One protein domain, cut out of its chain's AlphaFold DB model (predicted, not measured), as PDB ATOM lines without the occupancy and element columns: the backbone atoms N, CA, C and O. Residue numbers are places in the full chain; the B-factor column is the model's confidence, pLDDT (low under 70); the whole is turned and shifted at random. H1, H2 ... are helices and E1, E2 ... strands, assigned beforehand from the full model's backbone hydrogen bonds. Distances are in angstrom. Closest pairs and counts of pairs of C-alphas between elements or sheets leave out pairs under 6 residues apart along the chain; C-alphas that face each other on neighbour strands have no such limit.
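This is residues 13 to 90 of the 90 residues of the protein "Small CPxCG-related zinc finger protein" of Halobacterium hubeiense (UniProt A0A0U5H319). A small, strongly twisted sheet of four strands forms the core, with a helix at its fringe after E2 and another after E4, while a loop sticks out at residues 59 to 64. The 78 printed residues hold E1, E2, H1, E3, E4, H2, mixed class; the antiparallel sheet runs E2 E1 E3 E4. It is compact, radius of gyration of the C-alphas 12.6 A, spans 39 by 28 by 23 A.

Find C-alpha 13 at (356.806, 317.985, 310.581), where E1 (13 to 17) begins; then come E2 (20 to 26, 18.9 A), H1 (27 to 33), E3 (51 to 54), E4 (71 to 77, 13.4 A) and H2 (79 to 88, 14.3 A), which ends at C-alpha 88 at (343.509, 305.442, 314.508).

Hairpin E1 and E2 has N 15 and O 23 at 2.8 A; E1 and E3 have N 14 and O 54 at 2.8 A; hairpin E3 and E4 has N 53 and O 73 at 2.8 A. E2, H1, E3 make a split strand-helix-strand unit, E1 between its same-way strands, crossover right-handed. H1, only just on the sheet with 5 pairs of C-alphas within 10 A, and H2 only graze it; H1 and H2 are apart. Every O i to N i+4 pair is within hydrogen-bond range in H1 and H2.

C-alphas 45 and 63 are farthest apart, 39.0 A. The printed part has no cut; links H1 to E3 and E3 to E4 are long. pLDDT is under 70 at residues 18, 35 to 39, 56 to 70 and 89 to 90.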
ATOM      1  N   TYR A  13     357.056 317.855 312.011       79.31
ATOM      2  CA  TYR A  13     356.806 317.985 310.581       79.31
ATOM      3  C   TYR A  13     355.323 317.756 310.276       79.31
ATOM      4  O   TYR A  13     354.592 317.154 311.068       79.31
ATOM      5  N   ARG A  14     354.861 318.215 309.117       83.50
ATOM      6  CA  ARG A  14     353.470 318.073 308.684       83.50
ATOM      7  C   ARG A  14     353.398 317.269 307.400       83.50
ATOM      8  O   ARG A  14     354.054 317.617 306.427       83.50
ATOM      9  N   LEU A  15     352.566 316.236 307.392       84.88
ATOM     10  CA  LEU A  15     352.102 315.597 306.166       84.88
ATOM     11  C   LEU A  15     350.976 316.451 305.588       84.88
ATOM     12  O   LEU A  15     349.933 316.612 306.227       84.88
ATOM     13  N   VAL A  16     351.208 317.012 304.406       83.69
ATOM     14  CA  VAL A  16     350.313 317.945 303.722       83.69
ATOM     15  C   VAL A  16     349.914 317.364 302.371       83.69
ATOM     16  O   VAL A  16     350.747 316.864 301.628       83.69
ATOM     17  N   ASP A  17     348.631 317.454 302.068       83.06
ATOM     18  CA  ASP A  17     348.016 317.114 300.787       83.06
ATOM     19  C   ASP A  17     346.854 318.086 300.640       83.06
ATOM     20  O   ASP A  17     346.011 318.159 301.533       83.06
ATOM     21  N   GLU A  18     346.826 318.898 299.591       68.81
ATOM     22  CA  GLU A  18     345.718 319.832 299.401       68.81
ATOM     23  C   GLU A  18     344.472 319.071 298.916       68.81
ATOM     24  O   GLU A  18     344.577 318.321 297.945       68.81
ATOM     25  N   PRO A  19     343.269 319.260 299.505       71.75
ATOM     26  CA  PRO A  19     342.855 320.230 300.533       71.75
ATOM     27  C   PRO A  19     342.706 319.635 301.954       71.75
ATOM     28  O   PRO A  19     341.916 320.122 302.765       71.75
ATOM     29  N   THR A  20     343.398 318.544 302.252       77.38
ATOM     30  CA  THR A  20     343.221 317.750 303.468       77.38
ATOM     31  C   THR A  20     343.927 318.378 304.680       77.38
ATOM     32  O   THR A  20     345.016 318.939 304.565       77.38
ATOM     33  N   GLU A  21     343.331 318.283 305.879       80.75
ATOM     34  CA  GLU A  21     343.941 318.830 307.106       80.75
ATOM     35  C   GLU A  21     345.305 318.186 307.388       80.75
ATOM     36  O   GLU A  21     345.382 316.960 307.426       80.75
ATOM     37  N   PRO A  22     346.380 318.946 307.634       80.44
ATOM     38  CA  PRO A  22     347.710 318.370 307.786       80.44
ATOM     39  C   PRO A  22     347.831 317.491 309.037       80.44
ATOM     40  O   PRO A  22     347.273 317.807 310.089       80.44
ATOM     41  N   LEU A  23     348.606 316.410 308.938       83.94
ATOM     42  CA  LEU A  23     348.908 315.524 310.069       83.94
ATOM     43  C   LEU A  23     350.308 315.794 310.616       83.94
ATOM     44  O   LEU A  23     351.252 315.914 309.843       83.94
ATOM     45  N   ALA A  24     350.459 315.852 311.938       83.94
ATOM     46  CA  ALA A  24     351.762 316.056 312.567       83.94
ATOM     47  C   ALA A  24     352.555 314.752 312.694       83.94
ATOM     48  O   ALA A  24     352.034 313.736 313.148       83.94
ATOM     49  N   VAL A  25     353.845 314.803 312.375       82.75
ATOM     50  CA  VAL A  25     354.800 313.702 312.528       82.75
ATOM     51  C   VAL A  25     356.032 314.219 313.268       82.75
ATOM     52  O   VAL A  25     356.641 315.204 312.857       82.75
ATOM     53  N   CYS A  26     356.415 313.585 314.377       85.06
ATOM     54  CA  CYS A  26     357.598 314.000 315.135       85.06
ATOM     55  C   CYS A  26     358.902 313.665 314.398       85.06
ATOM     56  O   CYS A  26     358.954 312.721 313.610       85.06
ATOM     57  N   GLU A  27     359.972 314.393 314.725       80.38
ATOM     58  CA  GLU A  27     361.314 314.195 314.153       80.38
ATOM     59  C   GLU A  27     361.796 312.739 314.206       80.38
ATOM     60  O   GLU A  27     362.390 312.250 313.251       80.38
ATOM     61  N   GLN A  28     361.482 312.018 315.288       80.81
ATOM     62  CA  GLN A  28     361.909 310.635 315.464       80.81
ATOM     63  C   GLN A  28     361.231 309.722 314.433       80.81
ATOM     64  O   GLN A  28     361.897 308.926 313.782       80.81
ATOM     65  N   CYS A  29     359.919 309.868 314.233       81.25
ATOM     66  CA  CYS A  29     359.196 309.079 313.239       81.25
ATOM     67  C   CYS A  29     359.604 309.449 311.809       81.25
ATOM     68  O   CYS A  29     359.643 308.569 310.956       81.25
ATOM     69  N   VAL A  30     359.956 310.714 311.553       79.69
ATOM     70  CA  VAL A  30     360.561 311.113 310.276       79.69
ATOM     71  C   VAL A  30     361.901 310.398 310.074       79.69
ATOM     72  O   VAL A  30     362.110 309.772 309.041       79.69
ATOM     73  N   ALA A  31     362.783 310.418 311.072       79.50
ATOM     74  CA  ALA A  31     364.089 309.775 310.985       79.50
ATOM     75  C   ALA A  31     364.008 308.241 310.847       79.50
ATOM     76  O   ALA A  31     364.839 307.653 310.162       79.50
ATOM     77  N   GLU A  32     363.032 307.588 311.481       78.31
ATOM     78  CA  GLU A  32     362.903 306.122 311.467       78.31
ATOM     79  C   GLU A  32     362.118 305.589 310.263       78.31
ATOM     80  O   GLU A  32     362.481 304.553 309.712       78.31
ATOM     81  N   HIS A  33     361.046 306.273 309.851       72.25
ATOM     82  CA  HIS A  33     360.146 305.777 308.806       72.25
ATOM     83  C   HIS A  33     360.294 306.501 307.468       72.25
ATOM     84  O   HIS A  33     359.885 305.946 306.454       72.25
ATOM     85  N   LEU A  34     360.843 307.720 307.441       73.12
ATOM     86  CA  LEU A  34     360.880 308.563 306.238       73.12
ATOM     87  C   LEU A  34     362.283 308.741 305.640       73.12
ATOM     88  O   LEU A  34     362.422 309.416 304.627       73.12
ATOM     89  N   THR A  35     363.318 308.120 306.211       65.44
ATOM     90  CA  THR A  35     364.712 308.223 305.728       65.44
ATOM     91  C   THR A  35     365.038 307.359 304.513       65.44
ATOM     92  O   THR A  35     366.033 307.629 303.846       65.44
ATOM     93  N   ASP A  36     364.208 306.361 304.201       63.38
ATOM     94  CA  ASP A  36     364.433 305.405 303.099       63.38
ATOM     95  C   ASP A  36     363.459 305.609 301.918       63.38
ATOM     96  O   ASP A  36     363.410 304.820 300.977       63.38
ATOM     97  N   ALA A  37     362.648 306.669 301.962       61.41
ATOM     98  CA  ALA A  37     361.660 306.947 300.929       61.41
ATOM     99  C   ALA A  37     362.341 307.371 299.621       61.41
ATOM    100  O   ALA A  37     363.025 308.392 299.573       61.41
ATOM    101  N   ALA A  38     362.116 306.625 298.539       63.31
ATOM    102  CA  ALA A  38     362.372 307.146 297.201       63.31
ATOM    103  C   ALA A  38     361.372 308.273 296.893       63.31
ATOM    104  O   ALA A  38     360.199 308.158 297.255       63.31
ATOM    105  N   ASP A  39     361.815 309.336 296.214       68.12
ATOM    106  CA  ASP A  39     360.958 310.462 295.826       68.12
ATOM    107  C   ASP A  39     359.636 309.988 295.198       68.12
ATOM    108  O   ASP A  39     359.623 309.254 294.205       68.12
ATOM    109  N   GLY A  40     358.511 310.414 295.785       70.25
ATOM    110  CA  GLY A  40     357.168 310.088 295.302       70.25
ATOM    111  C   GLY A  40     356.677 308.666 295.602       70.25
ATOM    112  O   GLY A  40     355.593 308.302 295.137       70.25
ATOM    113  N   ALA A  41     357.427 307.857 296.356       81.88
ATOM    114  CA  ALA A  41     356.982 306.557 296.843       81.88
ATOM    115  C   ALA A  41     356.558 306.621 298.319       81.88
ATOM    116  O   ALA A  41     357.236 307.173 299.183       81.88
ATOM    117  N   CYS A  42     355.439 305.972 298.618       84.00
ATOM    118  CA  CYS A  42     354.931 305.773 299.959       84.00
ATOM    119  C   CYS A  42     355.902 304.918 300.774       84.00
ATOM    120  O   CYS A  42     356.189 303.778 300.408       84.00
ATOM    121  N   VAL A  43     356.317 305.415 301.933       81.62
ATOM    122  CA  VAL A  43     357.280 304.737 302.814       81.62
ATOM    123  C   VAL A  43     356.799 303.398 303.365       81.62
ATOM    124  O   VAL A  43     357.602 302.539 303.709       81.62
ATOM    125  N   TYR A  44     355.482 303.210 303.461       80.31
ATOM    126  CA  TYR A  44     354.902 302.028 304.095       80.31
ATOM    127  C   TYR A  44     354.677 300.873 303.114       80.31
ATOM    128  O   TYR A  44     354.698 299.711 303.512       80.31
ATOM    129  N   CYS A  45     354.435 301.168 301.834       83.75
ATOM    130  CA  CYS A  45     354.049 300.156 300.844       83.75
ATOM    131  C   CYS A  45     354.711 300.303 299.470       83.75
ATOM    132  O   CYS A  45     354.465 299.478 298.593       83.75
ATOM    133  N   GLY A  46     355.519 301.343 299.251       79.94
ATOM    134  CA  GLY A  46     356.215 301.599 297.990       79.94
ATOM    135  C   GLY A  46     355.318 302.008 296.816       79.94
ATOM    136  O   GLY A  46     355.815 302.156 295.702       79.94
ATOM    137  N   THR A  47     354.006 302.183 297.016       85.56
ATOM    138  CA  THR A  47     353.110 302.727 295.978       85.56
ATOM    139  C   THR A  47     353.350 304.219 295.791       85.56
ATOM    140  O   THR A  47     354.001 304.830 296.625       85.56
ATOM    141  N   ALA A  48     352.782 304.848 294.761       84.19
ATOM    142  CA  ALA A  48     352.856 306.306 294.636       84.19
ATOM    143  C   ALA A  48     352.305 306.988 295.906       84.19
ATOM    144  O   ALA A  48     351.202 306.659 296.361       84.19
ATOM    145  N   GLY A  49     353.093 307.878 296.505       85.44
ATOM    146  CA  GLY A  49     352.640 308.723 297.601       85.44
ATOM    147  C   GLY A  49     351.971 309.993 297.081       85.44
ATOM    148  O   GLY A  49     352.174 310.398 295.939       85.44
ATOM    149  N   GLY A  50     351.130 310.584 297.924       84.75
ATOM    150  CA  GLY A  50     350.378 311.807 297.621       84.75
ATOM    151  C   GLY A  50     350.518 312.891 298.689       84.75
ATOM    152  O   GLY A  50     350.180 314.036 298.431       84.75
ATOM    153  N   TYR A  51     351.044 312.547 299.869       85.31
ATOM    154  CA  TYR A  51     351.279 313.490 300.957       85.31
ATOM    155  C   TYR A  51     352.738 313.906 300.996       85.31
ATOM    156  O   TYR A  51     353.630 313.061 301.119       85.31
ATOM    157  N   ASP A  52     352.957 315.211 300.968       85.56
ATOM    158  CA  ASP A  52     354.262 315.829 301.111       85.56
ATOM    159  C   ASP A  52     354.604 315.985 302.591       85.56
ATOM    160  O   ASP A  52     353.776 316.409 303.401       85.56
ATOM    161  N   LEU A  53     355.846 315.676 302.951       84.19
ATOM    162  CA  LEU A  53     356.396 316.021 304.250       84.19
ATOM    163  C   LEU A  53     356.938 317.446 304.192       84.19
ATOM    164  O   LEU A  53     357.867 317.748 303.444       84.19
ATOM    165  N   VAL A  54     356.374 318.311 305.019       82.62
ATOM    166  CA  VAL A  54     356.719 319.725 305.116       82.62
ATOM    167  C   VAL A  54     357.277 320.005 306.507       82.62
ATOM    168  O   VAL A  54     356.733 319.536 307.509       82.62
ATOM    169  N   GLU A  55     358.350 320.784 306.592       74.06
ATOM    170  CA  GLU A  55     358.859 321.273 307.875       74.06
ATOM    171  C   GLU A  55     357.837 322.195 308.540       74.06
ATOM    172  O   GLU A  55     357.387 323.179 307.946       74.06
ATOM    173  N   ASP A  56     357.477 321.899 309.793       67.31
ATOM    174  CA  ASP A  56     356.695 322.846 310.578       67.31
ATOM    175  C   ASP A  56     357.605 323.917 311.163       67.31
ATOM    176  O   ASP A  56     358.170 323.786 312.250       67.31
ATOM    177  N   THR A  57     357.712 325.025 310.444       57.19
ATOM    178  CA  THR A  57     358.470 326.196 310.885       57.19
ATOM    179  C   THR A  57     357.766 326.968 312.004       57.19
ATOM    180  O   THR A  57     358.359 327.890 312.561       57.19
ATOM    181  N   SER A  58     356.554 326.565 312.422       52.59
ATOM    182  CA  SER A  58     355.769 327.234 313.477       52.59
ATOM    183  C   SER A  58     356.502 327.348 314.823       52.59
ATOM    184  O   SER A  58     356.205 328.255 315.597       52.59
ATOM    185  N   ALA A  59     357.464 326.463 315.114       45.97
ATOM    186  CA  ALA A  59     358.295 326.545 316.321       45.97
ATOM    187  C   ALA A  59     359.538 327.447 316.163       45.97
ATOM    188  O   ALA A  59     360.126 327.853 317.163       45.97
ATOM    189  N   VAL A  60     359.932 327.775 314.929       45.50
ATOM    190  CA  VAL A  60     361.157 328.532 314.612       45.50
ATOM    191  C   VAL A  60     360.857 329.997 314.259       45.50
ATOM    192  O   VAL A  60     361.722 330.853 314.417       45.50
ATOM    193  N   VAL A  61     359.618 330.322 313.873       42.53
ATOM    194  CA  VAL A  61     359.191 331.694 313.536       42.53
ATOM    195  C   VAL A  61     358.320 332.310 314.635       42.53
ATOM    196  O   VAL A  61     357.148 332.625 314.457       42.53
ATOM    197  N   ALA A  62     358.921 332.569 315.799       42.31
ATOM    198  CA  ALA A  62     358.369 333.552 316.742       42.31
ATOM    199  C   ALA A  62     358.410 334.990 316.175       42.31
ATOM    200  O   ALA A  62     357.937 335.934 316.805       42.31
ATOM    201  N   SER A  63     358.981 335.191 314.991       41.53
ATOM    202  CA  SER A  63     358.972 336.449 314.263       41.53
ATOM    203  C   SER A  63     359.121 336.138 312.776       41.53
ATOM    204  O   SER A  63     359.998 335.374 312.402       41.53
ATOM    205  N   GLU A  64     358.269 336.757 311.964       38.16
ATOM    206  CA  GLU A  64     358.331 336.807 310.495       38.16
ATOM    207  C   GLU A  64     357.678 335.624 309.741       38.16
ATOM    208  O   GLU A  64     358.261 334.583 309.484       38.16
ATOM    209  N   SER A  65     356.416 335.862 309.358       43.31
ATOM    210  CA  SER A  65     355.734 335.351 308.159       43.31
ATOM    211  C   SER A  65     355.634 333.827 307.957       43.31
ATOM    212  O   SER A  65     356.528 333.174 307.444       43.31
ATOM    213  N   GLN A  66     354.429 333.293 308.199       47.62
ATOM    214  CA  GLN A  66     353.951 331.917 307.926       47.62
ATOM    215  C   GLN A  66     354.047 331.432 306.448       47.62
ATOM    216  O   GLN A  66     353.362 330.480 306.073       47.62
ATOM    217  N   ALA A  67     354.819 332.092 305.581       47.72
ATOM    218  CA  ALA A  67     354.799 331.897 304.129       47.72
ATOM    219  C   ALA A  67     355.808 330.856 303.606       47.72
ATOM    220  O   ALA A  67     355.635 330.359 302.497       47.72
ATOM    221  N   GLU A  68     356.827 330.488 304.383       51.44
ATOM    222  CA  GLU A  68     357.884 329.571 303.939       51.44
ATOM    223  C   GLU A  68     357.671 328.175 304.528       51.44
ATOM    224  O   GLU A  68     358.224 327.792 305.558       51.44
ATOM    225  N   ARG A  69     356.800 327.412 303.866       62.56
ATOM    226  CA  ARG A  69     356.715 325.960 304.035       62.56
ATOM    227  C   ARG A  69     357.798 325.329 303.169       62.56
ATOM    228  O   ARG A  69     357.727 325.430 301.946       62.56
ATOM    229  N   VAL A  70     358.784 324.689 303.787       67.88
ATOM    230  CA  VAL A  70     359.828 323.955 303.061       67.88
ATOM    231  C   VAL A  70     359.384 322.504 302.929       67.88
ATOM    232  O   VAL A  70     359.181 321.817 303.932       67.88
ATOM    233  N   VAL A  71     359.181 322.052 301.689       72.44
ATOM    234  CA  VAL A  71     358.947 320.632 301.402       72.44
ATOM    235  C   VAL A  71     360.255 319.893 301.661       72.44
ATOM    236  O   VAL A  71     361.252 320.141 300.989       72.44
ATOM    237  N   VAL A  72     360.239 319.005 302.650       76.06
ATOM    238  CA  VAL A  72     361.370 318.141 303.006       76.06
ATOM    239  C   VAL A  72     361.430 316.974 302.045       76.06
ATOM    240  O   VAL A  72     362.495 316.619 301.547       76.06
ATOM    241  N   THR A  73     360.275 316.357 301.795       78.94
ATOM    242  CA  THR A  73     360.189 315.189 300.925       78.94
ATOM    243  C   THR A  73     358.795 315.103 300.306       78.94
ATOM    244  O   THR A  73     357.811 314.998 301.045       78.94
ATOM    245  N   PRO A  74     358.678 315.167 298.972       81.12
ATOM    246  CA  PRO A  74     357.389 315.103 298.301       81.12
ATOM    247  C   PRO A  74     356.868 313.664 298.188       81.12
ATOM    248  O   PRO A  74     357.635 312.724 297.963       81.12
ATOM    249  N   GLY A  75     355.548 313.495 298.299       80.62
ATOM    250  CA  GLY A  75     354.849 312.237 298.037       80.62
ATOM    251  C   GLY A  75     355.361 311.048 298.854       80.62
ATOM    252  O   GLY A  75     355.534 309.961 298.310       80.62
ATOM    253  N   VAL A  76     355.600 311.235 300.151       82.38
ATOM    254  CA  VAL A  76     356.172 310.203 301.035       82.38
ATOM    255  C   VAL A  76     355.149 309.248 301.633       82.38
ATOM    256  O   VAL A  76     355.508 308.180 302.123       82.38
ATOM    257  N   VAL A  77     353.865 309.603 301.633       86.62
ATOM    258  CA  VAL A  77     352.805 308.741 302.178       86.62
ATOM    259  C   VAL A  77     351.616 308.730 301.223       86.62
ATOM    260  O   VAL A  77     351.231 309.764 300.682       86.62
ATOM    261  N   CYS A  78     351.035 307.556 300.967       89.31
ATOM    262  CA  CYS A  78     349.832 307.431 300.142       89.31
ATOM    263  C   CYS A  78     348.552 307.749 300.930       89.31
ATOM    264  O   CYS A  78     348.517 307.667 302.161       89.31
ATOM    265  N   HIS A  79     347.475 308.065 300.204       86.19
ATOM    266  CA  HIS A  79     346.179 308.399 300.800       86.19
ATOM    267  C   HIS A  79     345.605 307.280 301.676       86.19
ATOM    268  O   HIS A  79     345.039 307.586 302.721       86.19
ATOM    269  N   ASP A  80     345.794 306.005 301.316       86.69
ATOM    270  CA  ASP A  80     345.338 304.874 302.138       86.69
ATOM    271  C   ASP A  80     345.981 304.875 303.530       86.69
ATOM    272  O   ASP A  80     345.273 304.813 304.533       86.69
ATOM    273  N   HIS A  81     347.310 305.025 303.609       86.56
ATOM    274  CA  HIS A  81     348.014 305.049 304.896       86.56
ATOM    275  C   HIS A  81     347.656 306.281 305.720       86.56
ATOM    276  O   HIS A  81     347.475 306.176 306.930       86.56
ATOM    277  N   VAL A  82     347.494 307.443 305.081       84.81
ATOM    278  CA  VAL A  82     346.984 308.624 305.785       84.81
ATOM    279  C   VAL A  82     345.562 308.398 306.298       84.81
ATOM    280  O   VAL A  82     345.256 308.790 307.422       84.81
ATOM    281  N   GLY A  83     344.704 307.738 305.521       84.88
ATOM    282  CA  GLY A  83     343.360 307.354 305.947       84.88
ATOM    283  C   GLY A  83     343.379 306.478 307.200       84.88
ATOM    284  O   GLY A  83     342.651 306.761 308.152       84.88
ATOM    285  N   THR A  84     344.259 305.473 307.240       86.19
ATOM    286  CA  THR A  84     344.473 304.629 308.425       86.19
ATOM    287  C   THR A  84     344.948 305.452 309.622       86.19
ATOM    288  O   THR A  84     344.304 305.412 310.668       86.19
ATOM    289  N   LEU A  85     345.986 306.280 309.452       83.19
ATOM    290  CA  LEU A  85     346.536 307.119 310.525       83.19
ATOM    291  C   LEU A  85     345.492 308.077 311.120       83.19
ATOM    292  O   LEU A  85     345.477 308.298 312.332       83.19
ATOM    293  N   ARG A  86     344.601 308.636 310.288       82.75
ATOM    294  CA  ARG A  86     343.482 309.475 310.752       82.75
ATOM    295  C   ARG A  86     342.462 308.683 311.552       82.75
ATOM    296  O   ARG A  86     341.991 309.172 312.573       82.75
ATOM    297  N   HIS A  87     342.108 307.494 311.073       82.69
ATOM    298  CA  HIS A  87     341.120 306.653 311.737       82.69
ATOM    299  C   HIS A  87     341.609 306.187 313.112       82.69
ATOM    300  O   HIS A  87     340.834 306.183 314.056       82.69
ATOM    301  N   GLU A  88     342.896 305.860 313.238       76.06
ATOM    302  CA  GLU A  88     343.509 305.442 314.508       76.06
ATOM    303  C   GLU A  88     343.713 306.597 315.507       76.06
ATOM    304  O   GLU A  88     343.872 306.344 316.698       76.06
ATOM    305  N   ASN A  89     343.700 307.854 315.044       63.75
ATOM    306  CA  ASN A  89     343.801 309.058 315.886       63.75
ATOM    307  C   ASN A  89     342.438 309.653 316.305       63.75
ATOM    308  O   ASN A  89     342.424 310.687 316.977       63.75
ATOM    309  N   THR A  90     341.310 309.057 315.897       55.97
ATOM    310  CA  THR A  90     339.950 309.503 316.271       55.97
ATOM    311  C   THR A  90     339.410 308.691 317.443       55.97
ATOM    312  O   THR A  90     338.779 309.300 318.338       55.97
TER     313      THR A  90